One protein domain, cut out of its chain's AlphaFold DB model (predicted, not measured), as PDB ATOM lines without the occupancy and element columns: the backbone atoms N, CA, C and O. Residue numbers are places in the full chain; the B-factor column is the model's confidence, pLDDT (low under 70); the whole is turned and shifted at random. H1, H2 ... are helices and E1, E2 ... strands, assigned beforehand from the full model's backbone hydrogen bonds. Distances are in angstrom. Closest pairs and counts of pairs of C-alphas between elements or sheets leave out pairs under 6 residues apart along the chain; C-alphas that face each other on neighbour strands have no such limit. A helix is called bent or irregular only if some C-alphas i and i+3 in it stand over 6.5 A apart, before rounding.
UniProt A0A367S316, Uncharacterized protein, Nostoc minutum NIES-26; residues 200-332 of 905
ATOM      1  N   THR A 200     -52.161  11.428 -12.288       89.31
ATOM      2  CA  THR A 200     -52.880  11.666 -13.548       89.31
ATOM      3  C   THR A 200     -52.005  12.445 -14.527       89.31
ATOM      4  O   THR A 200     -51.926  12.089 -15.701       89.31
ATOM      5  N   GLN A 201     -51.276  13.454 -14.043       90.31
ATOM      6  CA  GLN A 201     -50.311  14.213 -14.842       90.31
ATOM      7  C   GLN A 201     -49.155  13.326 -15.343       90.31
ATOM      8  O   GLN A 201     -48.742  13.445 -16.498       90.31
ATOM      9  N   VAL A 202     -48.658  12.387 -14.528       90.62
ATOM     10  CA  VAL A 202     -47.656  11.404 -14.988       90.62
ATOM     11  C   VAL A 202     -48.259  10.379 -15.962       90.62
ATOM     12  O   VAL A 202     -47.580   9.961 -16.897       90.62
ATOM     13  N   GLN A 203     -49.536  10.022 -15.822       90.25
ATOM     14  CA  GLN A 203     -50.230   9.128 -16.757       90.25
ATOM     15  C   GLN A 203     -50.477   9.780 -18.137       90.25
ATOM     16  O   GLN A 203     -50.327   9.112 -19.162       90.25
ATOM     17  N   ASP A 204     -50.752  11.088 -18.187       89.38
ATOM     18  CA  ASP A 204     -50.786  11.886 -19.428       89.38
ATOM     19  C   ASP A 204     -49.387  12.001 -20.071       89.38
ATOM     20  O   ASP A 204     -49.230  11.793 -21.278       89.38
ATOM     21  N   LEU A 205     -48.332  12.216 -19.269       90.38
ATOM     22  CA  LEU A 205     -46.949  12.152 -19.764       90.38
ATOM     23  C   LEU A 205     -46.622  10.785 -20.382       90.38
ATOM     24  O   LEU A 205     -46.054  10.741 -21.470       90.38
ATOM     25  N   LEU A 206     -46.983   9.678 -19.725       90.56
ATOM     26  CA  LEU A 206     -46.748   8.323 -20.240       90.56
ATOM     27  C   LEU A 206     -47.394   8.111 -21.611       90.56
ATOM     28  O   LEU A 206     -46.732   7.615 -22.521       90.56
ATOM     29  N   HIS A 207     -48.641   8.557 -21.788       88.56
ATOM     30  CA  HIS A 207     -49.319   8.518 -23.083       88.56
ATOM     31  C   HIS A 207     -48.576   9.348 -24.144       88.56
ATOM     32  O   HIS A 207     -48.351   8.870 -25.254       88.56
ATOM     33  N   LYS A 208     -48.133  10.564 -23.800       88.44
ATOM     34  CA  LYS A 208     -47.394  11.461 -24.710       88.44
ATOM     35  C   LYS A 208     -45.993  10.963 -25.072       88.44
ATOM     36  O   LYS A 208     -45.519  11.271 -26.158       88.44
ATOM     37  N   PHE A 209     -45.343  10.198 -24.196       87.44
ATOM     38  CA  PHE A 209     -44.080   9.497 -24.466       87.44
ATOM     39  C   PHE A 209     -44.277   8.102 -25.104       87.44
ATOM     40  O   PHE A 209     -43.300   7.377 -25.270       87.44
ATOM     41  N   GLU A 210     -45.515   7.723 -25.448       88.19
ATOM     42  CA  GLU A 210     -45.913   6.416 -26.013       88.19
ATOM     43  C   GLU A 210     -45.584   5.193 -25.118       88.19
ATOM     44  O   GLU A 210     -45.614   4.035 -25.549       88.19
ATOM     45  N   LEU A 211     -45.330   5.431 -23.826       87.81
ATOM     46  CA  LEU A 211     -44.900   4.434 -22.847       87.81
ATOM     47  C   LEU A 211     -46.093   3.735 -22.177       87.81
ATOM     48  O   LEU A 211     -46.825   4.310 -21.375       87.81
ATOM     49  N   LYS A 212     -46.254   2.439 -22.464       86.12
ATOM     50  CA  LYS A 212     -47.334   1.596 -21.919       86.12
ATOM     51  C   LYS A 212     -46.913   0.934 -20.607       86.12
ATOM     52  O   LYS A 212     -46.281  -0.121 -20.616       86.12
ATOM     53  N   TRP A 213     -47.250   1.558 -19.480       88.94
ATOM     54  CA  TRP A 213     -47.026   1.015 -18.134       88.94
ATOM     55  C   TRP A 213     -48.334   0.502 -17.512       88.94
ATOM     56  O   TRP A 213     -49.423   0.903 -17.917       88.94
ATOM     57  N   SER A 214     -48.223  -0.382 -16.518       88.12
ATOM     58  CA  SER A 214     -49.344  -0.784 -15.661       88.12
ATOM     59  C   SER A 214     -49.513   0.194 -14.495       88.12
ATOM     60  O   SER A 214     -48.563   0.888 -14.120       88.12
ATOM     61  N   ASP A 215     -50.684   0.196 -13.856       85.88
ATOM     62  CA  ASP A 215     -50.921   0.985 -12.641       85.88
ATOM     63  C   ASP A 215     -49.931   0.651 -11.514       85.88
ATOM     64  O   ASP A 215     -49.514   1.544 -10.783       85.88
ATOM     65  N   ALA A 216     -49.494  -0.610 -11.418       84.94
ATOM     66  CA  ALA A 216     -48.474  -1.041 -10.464       84.94
ATOM     67  C   ALA A 216     -47.090  -0.436 -10.766       84.94
ATOM     68  O   ALA A 216     -46.418   0.025  -9.848       84.94
ATOM     69  N   HIS A 217     -46.676  -0.388 -12.039       89.31
ATOM     70  CA  HIS A 217     -45.408   0.238 -12.433       89.31
ATOM     71  C   HIS A 217     -45.450   1.766 -12.287       89.31
ATOM     72  O   HIS A 217     -44.455   2.365 -11.886       89.31
ATOM     73  N   LEU A 218     -46.598   2.400 -12.560       89.25
ATOM     74  CA  LEU A 218     -46.794   3.828 -12.306       89.25
ATOM     75  C   LEU A 218     -46.716   4.142 -10.807       89.25
ATOM     76  O   LEU A 218     -46.001   5.066 -10.435       89.25
ATOM     77  N   ASN A 219     -47.383   3.363  -9.949       86.38
ATOM     78  CA  ASN A 219     -47.315   3.560  -8.500       86.38
ATOM     79  C   ASN A 219     -45.873   3.376  -7.986       86.38
ATOM     80  O   ASN A 219     -45.322   4.317  -7.432       86.38
ATOM     81  N   GLN A 220     -45.207   2.257  -8.304       85.31
ATOM     82  CA  GLN A 220     -43.808   2.004  -7.909       85.31
ATOM     83  C   GLN A 220     -42.834   3.100  -8.373       85.31
ATOM     84  O   GLN A 220     -41.899   3.454  -7.657       85.31
ATOM     85  N   PHE A 221     -43.034   3.660  -9.569       88.25
ATOM     86  CA  PHE A 221     -42.238   4.792 -10.036       88.25
ATOM     87  C   PHE A 221     -42.549   6.080  -9.257       88.25
ATOM     88  O   PHE A 221     -41.631   6.824  -8.904       88.25
ATOM     89  N   MET A 222     -43.827   6.336  -8.962       87.12
ATOM     90  CA  MET A 222     -44.268   7.476  -8.157       87.12
ATOM     91  C   MET A 222     -43.767   7.400  -6.714       87.12
ATOM     92  O   MET A 222     -43.393   8.441  -6.186       87.12
ATOM     93  N   ASP A 223     -43.662   6.218  -6.110       83.00
ATOM     94  CA  ASP A 223     -43.062   6.042  -4.781       83.00
ATOM     95  C   ASP A 223     -41.593   6.515  -4.786       83.00
ATOM     96  O   ASP A 223     -41.152   7.279  -3.925       83.00
ATOM     97  N   ILE A 224     -40.840   6.138  -5.827       86.38
ATOM     98  CA  ILE A 224     -39.411   6.451  -5.961       86.38
ATOM     99  C   ILE A 224     -39.163   7.938  -6.267       86.38
ATOM    100  O   ILE A 224     -38.247   8.524  -5.687       86.38
ATOM    101  N   VAL A 225     -39.937   8.573  -7.161       88.25
ATOM    102  CA  VAL A 225     -39.680   9.970  -7.601       88.25
ATOM    103  C   VAL A 225     -40.677  11.015  -7.085       88.25
ATOM    104  O   VAL A 225     -40.481  12.201  -7.337       88.25
ATOM    105  N   ASN A 226     -41.733  10.613  -6.375       85.75
ATOM    106  CA  ASN A 226     -42.796  11.457  -5.801       85.75
ATOM    107  C   ASN A 226     -43.362  12.522  -6.764       85.75
ATOM    108  O   ASN A 226     -43.569  13.679  -6.401       85.75
ATOM    109  N   GLY A 227     -43.528  12.160  -8.042       85.81
ATOM    110  CA  GLY A 227     -44.002  13.075  -9.089       85.81
ATOM    111  C   GLY A 227     -43.054  14.231  -9.448       85.81
ATOM    112  O   GLY A 227     -43.426  15.102 -10.234       85.81
ATOM    113  N   HIS A 228     -41.832  14.272  -8.908       88.56
ATOM    114  CA  HIS A 228     -40.871  15.361  -9.096       88.56
ATOM    115  C   HIS A 228     -40.623  15.643 -10.597       88.56
ATOM    116  O   HIS A 228     -39.970  14.836 -11.266       88.56
ATOM    117  N   PRO A 229     -41.036  16.803 -11.153       88.62
ATOM    118  CA  PRO A 229     -41.171  16.983 -12.599       88.62
ATOM    119  C   PRO A 229     -39.921  16.683 -13.427       88.62
ATOM    120  O   PRO A 229     -40.011  15.959 -14.414       88.62
ATOM    121  N   TYR A 230     -38.742  17.169 -13.022       88.31
ATOM    122  CA  TYR A 230     -37.483  16.811 -13.693       88.31
ATOM    123  C   TYR A 230     -37.161  15.306 -13.654       88.31
ATOM    124  O   TYR A 230     -36.754  14.759 -14.679       88.31
ATOM    125  N   LEU A 231     -37.354  14.629 -12.513       90.12
ATOM    126  CA  LEU A 231     -37.063  13.198 -12.390       90.12
ATOM    127  C   LEU A 231     -38.012  12.366 -13.261       90.12
ATOM    128  O   LEU A 231     -37.555  11.468 -13.971       90.12
ATOM    129  N   VAL A 232     -39.302  12.720 -13.268       90.75
ATOM    130  CA  VAL A 232     -40.309  12.128 -14.160       90.75
ATOM    131  C   VAL A 232     -39.896  12.320 -15.622       90.75
ATOM    132  O   VAL A 232     -39.645  11.337 -16.314       90.75
ATOM    133  N   TYR A 233     -39.739  13.567 -16.084       88.69
ATOM    134  CA  TYR A 233     -39.384  13.860 -17.480       88.69
ATOM    135  C   TYR A 233     -38.117  13.130 -17.938       88.69
ATOM    136  O   TYR A 233     -38.094  12.612 -19.051       88.69
ATOM    137  N   LYS A 234     -37.072  13.077 -17.102       88.56
ATOM    138  CA  LYS A 234     -35.787  12.476 -17.481       88.56
ATOM    139  C   LYS A 234     -35.858  10.950 -17.591       88.56
ATOM    140  O   LYS A 234     -35.235  10.392 -18.489       88.56
ATOM    141  N   ALA A 235     -36.631  10.278 -16.732       89.38
ATOM    142  CA  ALA A 235     -36.890   8.846 -16.898       89.38
ATOM    143  C   ALA A 235     -37.713   8.569 -18.153       89.38
ATOM    144  O   ALA A 235     -37.327   7.706 -18.932       89.38
ATOM    145  N   LEU A 236     -38.799   9.308 -18.394       89.69
ATOM    146  CA  LEU A 236     -39.633   9.074 -19.576       89.69
ATOM    147  C   LEU A 236     -38.879   9.370 -20.884       89.69
ATOM    148  O   LEU A 236     -39.001   8.607 -21.835       89.69
ATOM    149  N   GLU A 237     -38.026  10.401 -20.912       88.00
ATOM    150  CA  GLU A 237     -37.146  10.696 -22.050       88.00
ATOM    151  C   GLU A 237     -36.060   9.626 -22.278       88.00
ATOM    152  O   GLU A 237     -35.677   9.376 -23.422       88.00
ATOM    153  N   HIS A 238     -35.532   9.012 -21.217       87.06
ATOM    154  CA  HIS A 238     -34.574   7.908 -21.334       87.06
ATOM    155  C   HIS A 238     -35.272   6.627 -21.812       87.06
ATOM    156  O   HIS A 238     -34.822   5.980 -22.753       87.06
ATOM    157  N   LEU A 239     -36.408   6.293 -21.201       87.00
ATOM    158  CA  LEU A 239     -37.146   5.051 -21.430       87.00
ATOM    159  C   LEU A 239     -37.913   5.027 -22.758       87.00
ATOM    160  O   LEU A 239     -38.138   3.945 -23.285       87.00
ATOM    161  N   SER A 240     -38.277   6.176 -23.339       85.62
ATOM    162  CA  SER A 240     -38.818   6.225 -24.709       85.62
ATOM    163  C   SER A 240     -37.748   6.021 -25.791       85.62
ATOM    164  O   SER A 240     -38.084   5.753 -26.943       85.62
ATOM    165  N   LYS A 241     -36.460   6.129 -25.431       84.12
ATOM    166  CA  LYS A 241     -35.310   5.895 -26.321       84.12
ATOM    167  C   LYS A 241     -34.668   4.520 -26.108       84.12
ATOM    168  O   LYS A 241     -34.046   4.000 -27.032       84.12
ATOM    169  N   ASP A 242     -34.803   3.932 -24.920       79.69
ATOM    170  CA  ASP A 242     -34.281   2.600 -24.607       79.69
ATOM    171  C   ASP A 242     -35.195   1.485 -25.139       79.69
ATOM    172  O   ASP A 242     -36.149   1.053 -24.493       79.69
ATOM    173  N   THR A 243     -34.860   0.966 -26.318       69.56
ATOM    174  CA  THR A 243     -35.518  -0.206 -26.917       69.56
ATOM    175  C   THR A 243     -35.055  -1.543 -26.317       69.56
ATOM    176  O   THR A 243     -35.561  -2.595 -26.711       69.56
ATOM    177  N   THR A 244     -34.111  -1.528 -25.369       65.12
ATOM    178  CA  THR A 244     -33.437  -2.720 -24.825       65.12
ATOM    179  C   THR A 244     -34.148  -3.298 -23.601       65.12
ATOM    180  O   THR A 244     -34.212  -4.519 -23.446       65.12
ATOM    181  N   TYR A 245     -34.673  -2.443 -22.715       66.81
ATOM    182  CA  TYR A 245     -35.203  -2.848 -21.410       66.81
ATOM    183  C   TYR A 245     -36.590  -2.261 -21.126       66.81
ATOM    184  O   TYR A 245     -36.828  -1.064 -21.249       66.81
ATOM    185  N   LYS A 246     -37.510  -3.107 -20.649       76.38
ATOM    186  CA  LYS A 246     -38.812  -2.665 -20.120       76.38
ATOM    187  C   LYS A 246     -38.662  -2.008 -18.744       76.38
ATOM    188  O   LYS A 246     -37.739  -2.342 -18.002       76.38
ATOM    189  N   ILE A 247     -39.631  -1.164 -18.373       81.50
ATOM    190  CA  ILE A 247     -39.732  -0.504 -17.055       81.50
ATOM    191  C   ILE A 247     -39.544  -1.478 -15.876       81.50
ATOM    192  O   ILE A 247     -38.859  -1.146 -14.911       81.50
ATOM    193  N   ASP A 248     -40.029  -2.719 -15.998       79.75
ATOM    194  CA  ASP A 248     -39.791  -3.831 -15.072       79.75
ATOM    195  C   ASP A 248     -38.324  -3.973 -14.634       79.75
ATOM    196  O   ASP A 248     -38.053  -4.265 -13.472       79.75
ATOM    197  N   HIS A 249     -37.371  -3.799 -15.555       79.75
ATOM    198  CA  HIS A 249     -35.938  -3.964 -15.299       79.75
ATOM    199  C   HIS A 249     -35.299  -2.755 -14.612       79.75
ATOM    200  O   HIS A 249     -34.197  -2.900 -14.092       79.75
ATOM    201  N   TYR A 250     -35.963  -1.598 -14.617       79.44
ATOM    202  CA  TYR A 250     -35.536  -0.395 -13.900       79.44
ATOM    203  C   TYR A 250     -36.161  -0.332 -12.501       79.44
ATOM    204  O   TYR A 250     -35.481   0.030 -11.549       79.44
ATOM    205  N   LEU A 251     -37.419  -0.761 -12.342       79.88
ATOM    206  CA  LEU A 251     -38.076  -0.839 -11.029       79.88
ATOM    207  C   LEU A 251     -37.550  -2.000 -10.164       79.88
ATOM    208  O   LEU A 251     -37.514  -1.884  -8.943       79.88
ATOM    209  N   LYS A 252     -37.090  -3.102 -10.776       77.25
ATOM    210  CA  LYS A 252     -36.442  -4.231 -10.071       77.25
ATOM    211  C   LYS A 252     -34.945  -4.020  -9.800       77.25
ATOM    212  O   LYS A 252     -34.338  -4.846  -9.127       77.25
ATOM    213  N   ASP A 253     -34.344  -2.957 -10.332       73.94
ATOM    214  CA  ASP A 253     -32.917  -2.644 -10.194       73.94
ATOM    215  C   ASP A 253     -32.741  -1.135  -9.936       73.94
ATOM    216  O   ASP A 253     -32.489  -0.367 -10.872       73.94
ATOM    217  N   PRO A 254     -32.877  -0.686  -8.670       67.25
ATOM    218  CA  PRO A 254     -32.763   0.727  -8.317       67.25
ATOM    219  C   PRO A 254     -31.449   1.368  -8.779       67.25
ATOM    220  O   PRO A 254     -31.442   2.540  -9.143       67.25
ATOM    221  N   ALA A 255     -30.356   0.601  -8.884       67.31
ATOM    222  CA  ALA A 255     -29.079   1.103  -9.385       67.31
ATOM    223  C   ALA A 255     -29.108   1.444 -10.890       67.31
ATOM    224  O   ALA A 255     -28.363   2.321 -11.328       67.31
ATOM    225  N   LYS A 256     -29.972   0.815 -11.700       73.69
ATOM    226  CA  LYS A 256     -30.227   1.254 -13.087       73.69
ATOM    227  C   LYS A 256     -31.087   2.507 -13.155       73.69
ATOM    228  O   LYS A 256     -30.856   3.338 -14.030       73.69
ATOM    229  N   LEU A 257     -32.059   2.648 -12.258       74.00
ATOM    230  CA  LEU A 257     -32.902   3.841 -12.195       74.00
ATOM    231  C   LEU A 257     -32.097   5.058 -11.704       74.00
ATOM    232  O   LEU A 257     -32.141   6.109 -12.336       74.00
ATOM    233  N   GLU A 258     -31.265   4.893 -10.671       75.94
ATOM    234  CA  GLU A 258     -30.290   5.892 -10.206       75.94
ATOM    235  C   GLU A 258     -29.356   6.366 -11.329       75.94
ATOM    236  O   GLU A 258     -29.146   7.572 -11.461       75.94
ATOM    237  N   ARG A 259     -28.882   5.467 -12.207       78.25
ATOM    238  CA  ARG A 259     -28.007   5.819 -13.346       78.25
ATOM    239  C   ARG A 259     -28.622   6.794 -14.345       78.25
ATOM    240  O   ARG A 259     -27.896   7.590 -14.940       78.25
ATOM    241  N   ILE A 260     -29.950   6.812 -14.503       84.44
ATOM    242  CA  ILE A 260     -30.630   7.849 -15.303       84.44
ATOM    243  C   ILE A 260     -30.367   9.237 -14.691       84.44
ATOM    244  O   ILE A 260     -30.296  10.252 -15.393       84.44
ATOM    245  N   TYR A 261     -30.170   9.306 -13.378       87.12
ATOM    246  CA  TYR A 261     -30.027  10.528 -12.599       87.12
ATOM    247  C   TYR A 261     -28.590  10.850 -12.163       87.12
ATOM    248  O   TYR A 261     -28.378  12.005 -11.804       87.12
ATOM    249  N   ASP A 262     -27.621   9.929 -12.277       74.19
ATOM    250  CA  ASP A 262     -26.210  10.044 -11.837       74.19
ATOM    251  C   ASP A 262     -25.655  11.475 -11.835       74.19
ATOM    252  O   ASP A 262     -25.324  12.005 -10.779       74.19
ATOM    253  N   LYS A 263     -25.605  12.146 -12.998       76.25
ATOM    254  CA  LYS A 263     -25.078  13.521 -13.100       76.25
ATOM    255  C   LYS A 263     -25.796  14.511 -12.172       76.25
ATOM    256  O   LYS A 263     -25.144  15.304 -11.510       76.25
ATOM    257  N   HIS A 264     -27.128  14.474 -12.123       86.31
ATOM    258  CA  HIS A 264     -27.936  15.359 -11.275       86.31
ATOM    259  C   HIS A 264     -27.700  15.074  -9.790       86.31
ATOM    260  O   HIS A 264     -27.512  16.002  -9.006       86.31
ATOM    261  N   LEU A 265     -27.655  13.798  -9.407       83.88
ATOM    262  CA  LEU A 265     -27.408  13.387  -8.025       83.88
ATOM    263  C   LEU A 265     -25.981  13.762  -7.577       83.88
ATOM    264  O   LEU A 265     -25.796  14.306  -6.487       83.88
ATOM    265  N   PHE A 266     -24.994  13.593  -8.460       75.31
ATOM    266  CA  PHE A 266     -23.597  13.965  -8.241       75.31
ATOM    267  C   PHE A 266     -23.361  15.485  -8.206       75.31
ATOM    268  O   PHE A 266     -22.639  15.963  -7.334       75.31
ATOM    269  N   ASP A 267     -23.975  16.267  -9.100       75.25
ATOM    270  CA  ASP A 267     -23.850  17.734  -9.102       75.25
ATOM    271  C   ASP A 267     -24.479  18.345  -7.826       75.25
ATOM    272  O   ASP A 267     -23.928  19.284  -7.238       75.25
ATOM    273  N   ASN A 268     -25.572  17.756  -7.320       85.38
ATOM    274  CA  ASN A 268     -26.126  18.090  -6.004       85.38
ATOM    275  C   ASN A 268     -25.191  17.672  -4.856       85.38
ATOM    276  O   ASN A 268     -24.890  18.501  -3.996       85.38
ATOM    277  N   TRP A 269     -24.657  16.443  -4.862       83.50
ATOM    278  CA  TRP A 269     -23.673  15.992  -3.863       83.50
ATOM    279  C   TRP A 269     -22.453  16.920  -3.792       83.50
ATOM    280  O   TRP A 269     -22.072  17.374  -2.716       83.50
ATOM    281  N   LYS A 270     -21.893  17.290  -4.947       78.19
ATOM    282  CA  LYS A 270     -20.769  18.229  -5.101       78.19
ATOM    283  C   LYS A 270     -21.071  19.636  -4.567       78.19
ATOM    284  O   LYS A 270     -20.142  20.380  -4.253       78.19
ATOM    285  N   THR A 271     -22.347  20.006  -4.472       79.25
ATOM    286  CA  THR A 271     -22.807  21.279  -3.902       79.25
ATOM    287  C   THR A 271     -22.971  21.174  -2.384       79.25
ATOM    288  O   THR A 271     -22.493  22.046  -1.659       79.25
ATOM    289  N   ILE A 272     -23.562  20.077  -1.898       86.00
ATOM    290  CA  ILE A 272     -23.752  19.791  -0.468       86.00
ATOM    291  C   ILE A 272     -22.409  19.594   0.243       86.00
ATOM    292  O   ILE A 272     -22.133  20.259   1.235       86.00
ATOM    293  N   HIS A 273     -21.542  18.738  -0.297       78.38
ATOM    294  CA  HIS A 273     -20.281  18.332   0.327       78.38
ATOM    295  C   HIS A 273     -19.276  19.489   0.518       78.38
ATOM    296  O   HIS A 273     -18.398  19.424   1.373       78.38
ATOM    297  N   LYS A 274     -19.429  20.591  -0.229       78.50
ATOM    298  CA  LYS A 274     -18.649  21.828  -0.036       78.50
ATOM    299  C   LYS A 274     -19.030  22.625   1.218       78.50
ATOM    300  O   LYS A 274     -18.300  23.539   1.586       78.50
ATOM    301  N   LYS A 275     -20.180  22.343   1.834       84.50
ATOM    302  CA  LYS A 275     -20.759  23.106   2.946       84.50
ATOM    303  C   LYS A 275     -21.044  22.154   4.110       84.50
ATOM    304  O   LYS A 275     -22.064  21.475   4.124       84.50
ATOM    305  N   SER A 276     -20.157  22.124   5.104       78.12
ATOM    306  CA  SER A 276     -20.238  21.203   6.253       78.12
ATOM    307  C   SER A 276     -21.596  21.232   6.966       78.12
ATOM    308  O   SER A 276     -22.195  20.179   7.168       78.12
ATOM    309  N   LYS A 277     -22.118  22.427   7.276       83.50
ATOM    310  CA  LYS A 277     -23.427  22.612   7.924       83.50
ATOM    311  C   LYS A 277     -24.587  22.103   7.055       83.50
ATOM    312  O   LYS A 277     -25.450  21.374   7.534       83.50
ATOM    313  N   LEU A 278     -24.554  22.381   5.749       85.06
ATOM    314  CA  LEU A 278     -25.540  21.880   4.783       85.06
ATOM    315  C   LEU A 278     -25.526  20.347   4.685       85.06
ATOM    316  O   LEU A 278     -26.584  19.726   4.606       85.06
ATOM    317  N   GLN A 279     -24.340  19.733   4.726       87.06
ATOM    318  CA  GLN A 279     -24.182  18.279   4.763       87.06
ATOM    319  C   GLN A 279     -24.691  17.679   6.086       87.06
ATOM    320  O   GLN A 279     -25.330  16.629   6.057       87.06
ATOM    321  N   GLU A 280     -24.465  18.340   7.227       85.12
ATOM    322  CA  GLU A 280     -24.997  17.945   8.541       85.12
ATOM    323  C   GLU A 280     -26.536  17.927   8.533       85.12
ATOM    324  O   GLU A 280     -27.150  16.906   8.848       85.12
ATOM    325  N   VAL A 281     -27.163  19.030   8.113       85.50
ATOM    326  CA  VAL A 281     -28.627  19.169   8.059       85.50
ATOM    327  C   VAL A 281     -29.239  18.201   7.050       85.50
ATOM    328  O   VAL A 281     -30.229  17.537   7.358       85.50
ATOM    329  N   PHE A 282     -28.624  18.024   5.879       91.62
ATOM    330  CA  PHE A 282     -29.116  17.052   4.906       91.62
ATOM    331  C   PHE A 282     -28.975  15.606   5.398       91.62
ATOM    332  O   PHE A 282     -29.901  14.825   5.186       91.62
ATOM    333  N   LYS A 283     -27.896  15.249   6.119       87.75
ATOM    334  CA  LYS A 283     -27.769  13.926   6.759       87.75
ATOM    335  C   LYS A 283     -28.907  13.682   7.757       87.75
ATOM    336  O   LYS A 283     -29.500  12.606   7.711       87.75
ATOM    337  N   LYS A 284     -29.265  14.665   8.598       85.12
ATOM    338  CA  LYS A 284     -30.420  14.551   9.518       85.12
ATOM    339  C   LYS A 284     -31.711  14.226   8.754       85.12
ATOM    340  O   LYS A 284     -32.388  13.263   9.093       85.12
ATOM    341  N   ILE A 285     -32.025  14.992   7.704       87.19
ATOM    342  CA  ILE A 285     -33.284  14.855   6.947       87.19
ATOM    343  C   ILE A 285     -33.332  13.542   6.144       87.19
ATOM    344  O   ILE A 285     -34.370  12.891   6.086       87.19
ATOM    345  N   ILE A 286     -32.221  13.139   5.521       88.94
ATOM    346  CA  ILE A 286     -32.156  11.946   4.658       88.94
ATOM    347  C   ILE A 286     -32.282  10.640   5.451       88.94
ATOM    348  O   ILE A 286     -32.917   9.697   4.973       88.94
ATOM    349  N   LEU A 287     -31.728  10.590   6.662       81.06
ATOM    350  CA  LEU A 287     -31.751   9.393   7.504       81.06
ATOM    351  C   LEU A 287     -32.988   9.273   8.396       81.06
ATOM    352  O   LEU A 287     -33.285   8.178   8.868       81.06
ATOM    353  N   ALA A 288     -33.702  10.371   8.641       77.69
ATOM    354  CA  ALA A 288     -34.879  10.350   9.492       77.69
ATOM    355  C   ALA A 288     -36.023   9.535   8.878       77.69
ATOM    356  O   ALA A 288     -36.337   9.668   7.692       77.69
ATOM    357  N   SER A 289     -36.661   8.712   9.708       70.75
ATOM    358  CA  SER A 289     -37.873   7.973   9.361       70.75
ATOM    359  C   SER A 289     -38.992   8.910   8.925       70.75
ATOM    360  O   SER A 289     -39.447   8.875   7.783       70.75
ATOM    361  N   GLU A 290     -39.337   9.792   9.852       76.31
ATOM    362  CA  GLU A 290     -40.414  10.764   9.783       76.31
ATOM    363  C   GLU A 290     -39.874  12.171   9.473       76.31
ATOM    364  O   GLU A 290     -38.659  12.395   9.523       76.31
ATOM    365  N   PRO A 291     -40.747  13.144   9.155       80.62
ATOM    366  CA  PRO A 291     -40.343  14.536   8.991       80.62
ATOM    367  C   PRO A 291     -39.709  15.079  10.281       80.62
ATOM    368  O   PRO A 291     -40.303  14.980  11.353       80.62
ATOM    369  N   ILE A 292     -38.514  15.669  10.189       76.69
ATOM    370  CA  ILE A 292     -37.813  16.233  11.356       76.69
ATOM    371  C   ILE A 292     -38.174  17.693  11.565       76.69
ATOM    372  O   ILE A 292     -38.293  18.435  10.596       76.69
ATOM    373  N   GLU A 293     -38.266  18.134  12.816       78.25
ATOM    374  CA  GLU A 293     -38.390  19.556  13.133       78.25
ATOM    375  C   GLU A 293     -37.108  20.318  12.749       78.25
ATOM    376  O   GLU A 293     -35.991  19.961  13.139       78.25
ATOM    377  N   VAL A 294     -37.274  21.383  11.970       74.06
ATOM    378  CA  VAL A 294     -36.210  22.259  11.490       74.06
ATOM    379  C   VAL A 294     -35.907  23.304  12.560       74.06
ATOM    380  O   VAL A 294     -36.469  24.404  12.577       74.06
ATOM    381  N   LYS A 295     -34.975  22.949  13.448       73.81
ATOM    382  CA  LYS A 295     -34.398  23.862  14.445       73.81
ATOM    383  C   LYS A 295     -33.948  25.174  13.805       73.81
ATOM    384  O   LYS A 295     -33.468  25.177  12.674       73.81
ATOM    385  N   VAL A 296     -34.030  26.272  14.561       67.88
ATOM    386  CA  VAL A 296     -33.659  27.622  14.095       67.88
ATOM    387  C   VAL A 296     -32.259  27.639  13.460       67.88
ATOM    388  O   VAL A 296     -32.121  28.104  12.331       67.88
ATOM    389  N   ASP A 297     -31.274  27.011  14.109       69.62
ATOM    390  CA  ASP A 297     -29.874  26.909  13.650       69.62
ATOM    391  C   ASP A 297     -29.658  26.022  12.405       69.62
ATOM    392  O   ASP A 297     -28.552  25.965  11.868       69.62
ATOM    393  N   ASP A 298     -30.687  25.284  11.977       74.75
ATOM    394  CA  ASP A 298     -30.695  24.422  10.790       74.75
ATOM    395  C   ASP A 298     -31.641  24.972   9.686       74.75
ATOM    396  O   ASP A 298     -31.706  24.407   8.588       74.75
ATOM    397  N   ARG A 299     -32.388  26.069   9.938       72.69
ATOM    398  CA  ARG A 299     -33.397  26.621   9.003       72.69
ATOM    399  C   ARG A 299     -32.792  27.125   7.695       72.69
ATOM    400  O   ARG A 299     -33.377  26.883   6.640       72.69
ATOM    401  N   GLN A 300     -31.643  27.803   7.733       71.19
ATOM    402  CA  GLN A 300     -31.020  28.362   6.525       71.19
ATOM    403  C   GLN A 300     -30.616  27.246   5.546       71.19
ATOM    404  O   GLN A 300     -30.924  27.308   4.353       71.19
ATOM    405  N   GLU A 301     -30.002  26.182   6.055       83.25
ATOM    406  CA  GLU A 301     -29.660  24.976   5.306       83.25
ATOM    407  C   GLU A 301     -30.894  24.225   4.811       83.25
ATOM    408  O   GLU A 301     -30.921  23.826   3.648       83.25
ATOM    409  N   ALA A 302     -31.926  24.053   5.640       79.69
ATOM    410  CA  ALA A 302     -33.166  23.410   5.216       79.69
ATOM    411  C   ALA A 302     -33.821  24.176   4.053       79.69
ATOM    412  O   ALA A 302     -34.132  23.576   3.023       79.69
ATOM    413  N   PHE A 303     -33.943  25.504   4.139       73.38
ATOM    414  CA  PHE A 303     -34.447  26.309   3.022       73.38
ATOM    415  C   PHE A 303     -33.526  26.271   1.795       73.38
ATOM    416  O   PHE A 303     -34.029  26.288   0.671       73.38
ATOM    417  N   HIS A 304     -32.207  26.134   1.962       78.38
ATOM    418  CA  HIS A 304     -31.288  25.905   0.841       78.38
ATOM    419  C   HIS A 304     -31.542  24.544   0.164       78.38
ATOM    420  O   HIS A 304     -31.662  24.474  -1.054       78.38
ATOM    421  N   LEU A 305     -31.717  23.465   0.930       84.62
ATOM    422  CA  LEU A 305     -32.041  22.126   0.412       84.62
ATOM    423  C   LEU A 305     -33.429  22.078  -0.251       84.62
ATOM    424  O   LEU A 305     -33.624  21.374  -1.246       84.62
ATOM    425  N   PHE A 306     -34.391  22.839   0.275       82.19
ATOM    426  CA  PHE A 306     -35.727  22.994  -0.301       82.19
ATOM    427  C   PHE A 306     -35.681  23.812  -1.596       82.19
ATOM    428  O   PHE A 306     -36.286  23.415  -2.590       82.19
ATOM    429  N   SER A 307     -34.902  24.898  -1.647       74.38
ATOM    430  CA  SER A 307     -34.730  25.696  -2.866       74.38
ATOM    431  C   SER A 307     -33.988  24.920  -3.960       74.38
ATOM    432  O   SER A 307     -34.418  24.978  -5.111       74.38
ATOM    433  N   MET A 308     -32.985  24.102  -3.602       83.06
ATOM    434  CA  MET A 308     -32.347  23.086  -4.463       83.06
ATOM    435  C   MET A 308     -33.318  21.978  -4.909       83.06
ATOM    436  O   MET A 308     -33.049  21.268  -5.877       83.06
ATOM    437  N   GLY A 309     -34.462  21.836  -4.238       83.06
ATOM    438  CA  GLY A 309     -35.495  20.871  -4.581       83.06
ATOM    439  C   GLY A 309     -35.193  19.438  -4.147       83.06
ATOM    440  O   GLY A 309     -35.683  18.515  -4.795       83.06
ATOM    441  N   LEU A 310     -34.408  19.241  -3.085       88.62
ATOM    442  CA  LEU A 310     -34.036  17.920  -2.555       88.62
ATOM    443  C   LEU A 310     -34.926  17.449  -1.394       88.62
ATOM    444  O   LEU A 310     -35.067  16.244  -1.169       88.62
ATOM    445  N   ILE A 311     -35.554  18.384  -0.682       87.81
ATOM    446  CA  ILE A 311     -36.464  18.118   0.443       87.81
ATOM    447  C   ILE A 311     -37.836  18.762   0.201       87.81
ATOM    448  O   ILE A 311     -37.969  19.655  -0.637       87.81
ATOM    449  N   PHE A 312     -38.838  18.338   0.967       81.25
ATOM    450  CA  PHE A 312     -40.026  19.131   1.279       81.25
ATOM    451  C   PHE A 312     -39.882  19.765   2.664       81.25
ATOM    452  O   PHE A 312     -39.237  19.189   3.542       81.25
ATOM    453  N   ILE A 313     -40.536  20.913   2.848       73.25
ATOM    454  CA  ILE A 313     -40.824  21.528   4.146       73.25
ATOM    455  C   ILE A 313     -42.358  21.594   4.284       73.25
ATOM    456  O   ILE A 313     -43.043  21.868   3.296       73.25
ATOM    457  N   ASP A 314     -42.876  21.264   5.465       62.41
ATOM    458  CA  ASP A 314     -44.298  21.114   5.824       62.41
ATOM    459  C   ASP A 314     -44.428  21.572   7.288       62.41
ATOM    460  O   ASP A 314     -43.918  20.913   8.201       62.41
ATOM    461  N   GLY A 315     -44.979  22.765   7.511       63.69
ATOM    462  CA  GLY A 315     -44.830  23.524   8.751       63.69
ATOM    463  C   GLY A 315     -43.360  23.776   9.104       63.69
ATOM    464  O   GLY A 315     -42.533  24.100   8.252       63.69
ATOM    465  N   ASP A 316     -43.022  23.564  10.374       67.12
ATOM    466  CA  ASP A 316     -41.642  23.544  10.864       67.12
ATOM    467  C   ASP A 316     -40.912  22.216  10.581       67.12
ATOM    468  O   ASP A 316     -39.804  22.028  11.074       67.12
ATOM    469  N   THR A 317     -41.480  21.275   9.810       73.75
ATOM    470  CA  THR A 317     -40.856  19.961   9.558       73.75
ATOM    471  C   THR A 317     -40.260  19.814   8.158       73.75
ATOM    472  O   THR A 317     -40.763  20.383   7.193       73.75
ATOM    473  N   ALA A 318     -39.200  19.014   8.026       80.25
ATOM    474  CA  ALA A 318     -38.517  18.706   6.772       80.25
ATOM    475  C   ALA A 318     -38.411  17.195   6.522       80.25
ATOM    476  O   ALA A 318     -38.081  16.423   7.422       80.25
ATOM    477  N   LYS A 319     -38.619  16.775   5.269       87.31
ATOM    478  CA  LYS A 319     -38.498  15.374   4.817       87.31
ATOM    479  C   LYS A 319     -37.876  15.288   3.418       87.31
ATOM    480  O   LYS A 319     -38.026  16.240   2.651       87.31
ATOM    481  N   PRO A 320     -37.207  14.187   3.027       89.31
ATOM    482  CA  PRO A 320     -36.717  14.018   1.658       89.31
ATOM    483  C   PRO A 320     -37.854  14.170   0.643       89.31
ATOM    484  O   PRO A 320     -38.971  13.711   0.882       89.31
ATOM    485  N   ARG A 321     -37.596  14.821  -0.498       88.50
ATOM    486  CA  ARG A 321     -38.655  15.101  -1.486       88.50
ATOM    487  C   ARG A 321     -39.181  13.825  -2.146       88.50
ATOM    488  O   ARG A 321     -40.365  13.728  -2.450       88.50
ATOM    489  N   CYS A 322     -38.298  12.853  -2.361       87.94
ATOM    490  CA  CYS A 322     -38.607  11.547  -2.932       87.94
ATOM    491  C   CYS A 322     -37.599  10.494  -2.455       87.94
ATOM    492  O   CYS A 322     -36.483  10.833  -2.039       87.94
ATOM    493  N   ASP A 323     -37.973   9.219  -2.551       85.38
ATOM    494  CA  ASP A 323     -37.149   8.126  -2.040       85.38
ATOM    495  C   ASP A 323     -35.907   7.837  -2.892       85.38
ATOM    496  O   ASP A 323     -34.929   7.326  -2.357       85.38
ATOM    497  N   LEU A 324     -35.848   8.265  -4.160       88.75
ATOM    498  CA  LEU A 324     -34.605   8.284  -4.942       88.75
ATOM    499  C   LEU A 324     -33.507   9.082  -4.222       88.75
ATOM    500  O   LEU A 324     -32.368   8.626  -4.114       88.75
ATOM    501  N   TYR A 325     -33.840  10.278  -3.721       91.44
ATOM    502  CA  TYR A 325     -32.886  11.108  -2.984       91.44
ATOM    503  C   TYR A 325     -32.523  10.456  -1.652       91.44
ATOM    504  O   TYR A 325     -31.339  10.382  -1.327       91.44
ATOM    505  N   ARG A 326     -33.508   9.914  -0.924       86.69
ATOM    506  CA  ARG A 326     -33.262   9.152   0.306       86.69
ATOM    507  C   ARG A 326     -32.275   8.005   0.059       86.69
ATOM    508  O   ARG A 326     -31.228   7.955   0.694       86.69
ATOM    509  N   GLN A 327     -32.567   7.121  -0.889       83.50
ATOM    510  CA  GLN A 327     -31.764   5.933  -1.185       83.50
ATOM    511  C   GLN A 327     -30.361   6.285  -1.690       83.50
ATOM    512  O   GLN A 327     -29.395   5.687  -1.221       83.50
ATOM    513  N   TYR A 328     -30.218   7.257  -2.597       85.31
ATOM    514  CA  TYR A 328     -28.904   7.657  -3.108       85.31
ATOM    515  C   TYR A 328     -28.050   8.327  -2.025       85.31
ATOM    516  O   TYR A 328     -26.928   7.890  -1.775       85.31
ATOM    517  N   PHE A 329     -28.564   9.363  -1.351       87.50
ATOM    518  CA  PHE A 329     -27.760  10.132  -0.399       87.50
ATOM    519  C   PHE A 329     -27.502   9.373   0.911       87.50
ATOM    520  O   PHE A 329     -26.416   9.524   1.470       87.50
ATOM    521  N   SER A 330     -28.395   8.475   1.352       81.25
ATOM    522  CA  SER A 330     -28.123   7.606   2.510       81.25
ATOM    523  C   SER A 330     -26.864   6.753   2.332       81.25
ATOM    524  O   SER A 330     -26.152   6.550   3.306       81.25
ATOM    525  N   LYS A 331     -26.502   6.337   1.106       81.19
ATOM    526  CA  LYS A 331     -25.259   5.576   0.836       81.19
ATOM    527  C   LYS A 331     -23.979   6.353   1.173       81.19
ATOM    528  O   LYS A 331     -22.940   5.740   1.390       81.19
ATOM    529  N   TYR A 332     -24.055   7.684   1.230       76.81
ATOM    530  CA  TYR A 332     -22.966   8.571   1.655       76.81
ATOM    531  C   TYR A 332     -23.023   8.904   3.156       76.81
ATOM    532  O   TYR A 332     -22.151   9.616   3.656       76.81
TER     533      TYR A 332
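Overview. This is residues 200 to 332 of the 905 residues of an uncharacterized protein of Nostoc minutum NIES-26 (UniProt A0A367S316). The domain is an elongated body of two lobes, with the small helix H8 between them and the long, kinked helix H5 running from one to the other along one side. One lobe is a loose group of H1, H2, H3, H4 and the first residues of H5; the other holds H6 and H7, crossed at a wide angle, and the small hairpin of E1 and E2. The printed part has 133 residues, with eight named helices and two named strands in the order H1 H2 H3 H4 H5 H6 H7 E1 E2 H8; the sheet, E1 - E2, is antiparallel, and the class is mostly helix. The whole is compact by its radius of gyration of the C-alphas, 15.8 A, and spans 48 by 27 by 22 A.

Arrangement. E1, residues 311 to 314, and E2, residues 317 to 320, are a hairpin, antiparallel at 152 degrees, with N 312 and O 319 at 2.8 A and N 319 and O 312 at 3.0 A, both within hydrogen-bond range. Residues 292 to 293 also pair, antiparallel, with residues 317 to 318 of E2. H6, residues 276 to 287, comes closest to E2 with the C-alphas of Ile 285 and Lys 319, 5.7 A apart. H7, residues 296 to 307, comes closest to E1 with those of Leu 305 and Ile 311, 6.0 A apart. H6 touches H7 with its residues 277 to 282 alone, about perpendicular at 77 degrees; the closest C-alphas are those of Leu 278 and Glu 301, 5.2 A apart. H8, residues 323 to 330, and H5, residues 254 to 272, are both hubs, touching three other helices each. H6 touches H8 with its residues 283 to 287 alone, at a steep tilt of 53 degrees, opposite ways, closest at the C-alphas of Ile 286 and Arg 326, 5.3 A. H8 touches H5 at a steep tilt of 60 degrees, closest at the C-alphas of Leu 324 and Glu 258, 7.2 A. H8 also touches H2, residues 215 to 225, closest at the C-alphas of Asp 323 and Ile 224, 4.8 A. H5 touches H3, residues 229 to 239, with residues 257 to 261 alone, closest at the C-alphas of Ile 260 and Ala 235, 6.5 A. H4, residues 248 to 251, touches H2, closest at the C-alphas of Leu 251 and Phe 221, 7.1 A, and H4 and H5 only just touch, with 3 pairs of C-alphas within 8 A and only at the corner, closest at Tyr 250 and Leu 257, 5.3 A. H1, residues 200 to 208, and H3 only just touch, with 3 pairs of C-alphas within 8 A, closest at Leu 206 and Leu 236, 7.2 A. Among the pairs that are apart are H1 and H8, and H3 and H6. Every O i to N i+4 pair is within hydrogen-bond range in H1, H2, H3, H6 and H8, against 11 of 15 in H5 and 6 of 8 in H7; H4 is too short for such a pair.

Along the chain. H1 begins at C-alpha 200, (-52.880, 11.666, -13.548). H2 is 15.2 A long and H3 15.4 A. H5, the longest helix, measures 22.5 A from C-alpha 254 at (-32.763, 0.727, -8.317) to C-alpha 272, with a kink of 76 degrees near residue 261. H5 and H7 are irregular: C-alphas 260 and 263 are 8.2 A apart, and C-alphas 297 and 300 are 7.4 A apart. H6 is 16.5 A long and H7 17.1 A; E1 is 10.0 A and E2 10.7 A. H8 ends at C-alpha 330, (-28.123, 7.606, 2.510).

Size, cuts and confidence. The two C-alphas farthest apart are those of Thr 243 and Val 296, at 49.6 A. The printed part has no cut, and no link is long. The mean pLDDT of the printed part is 82.2; it is under 70 at residues 243 to 245, 254 to 255, 296 to 297 and 314 to 316.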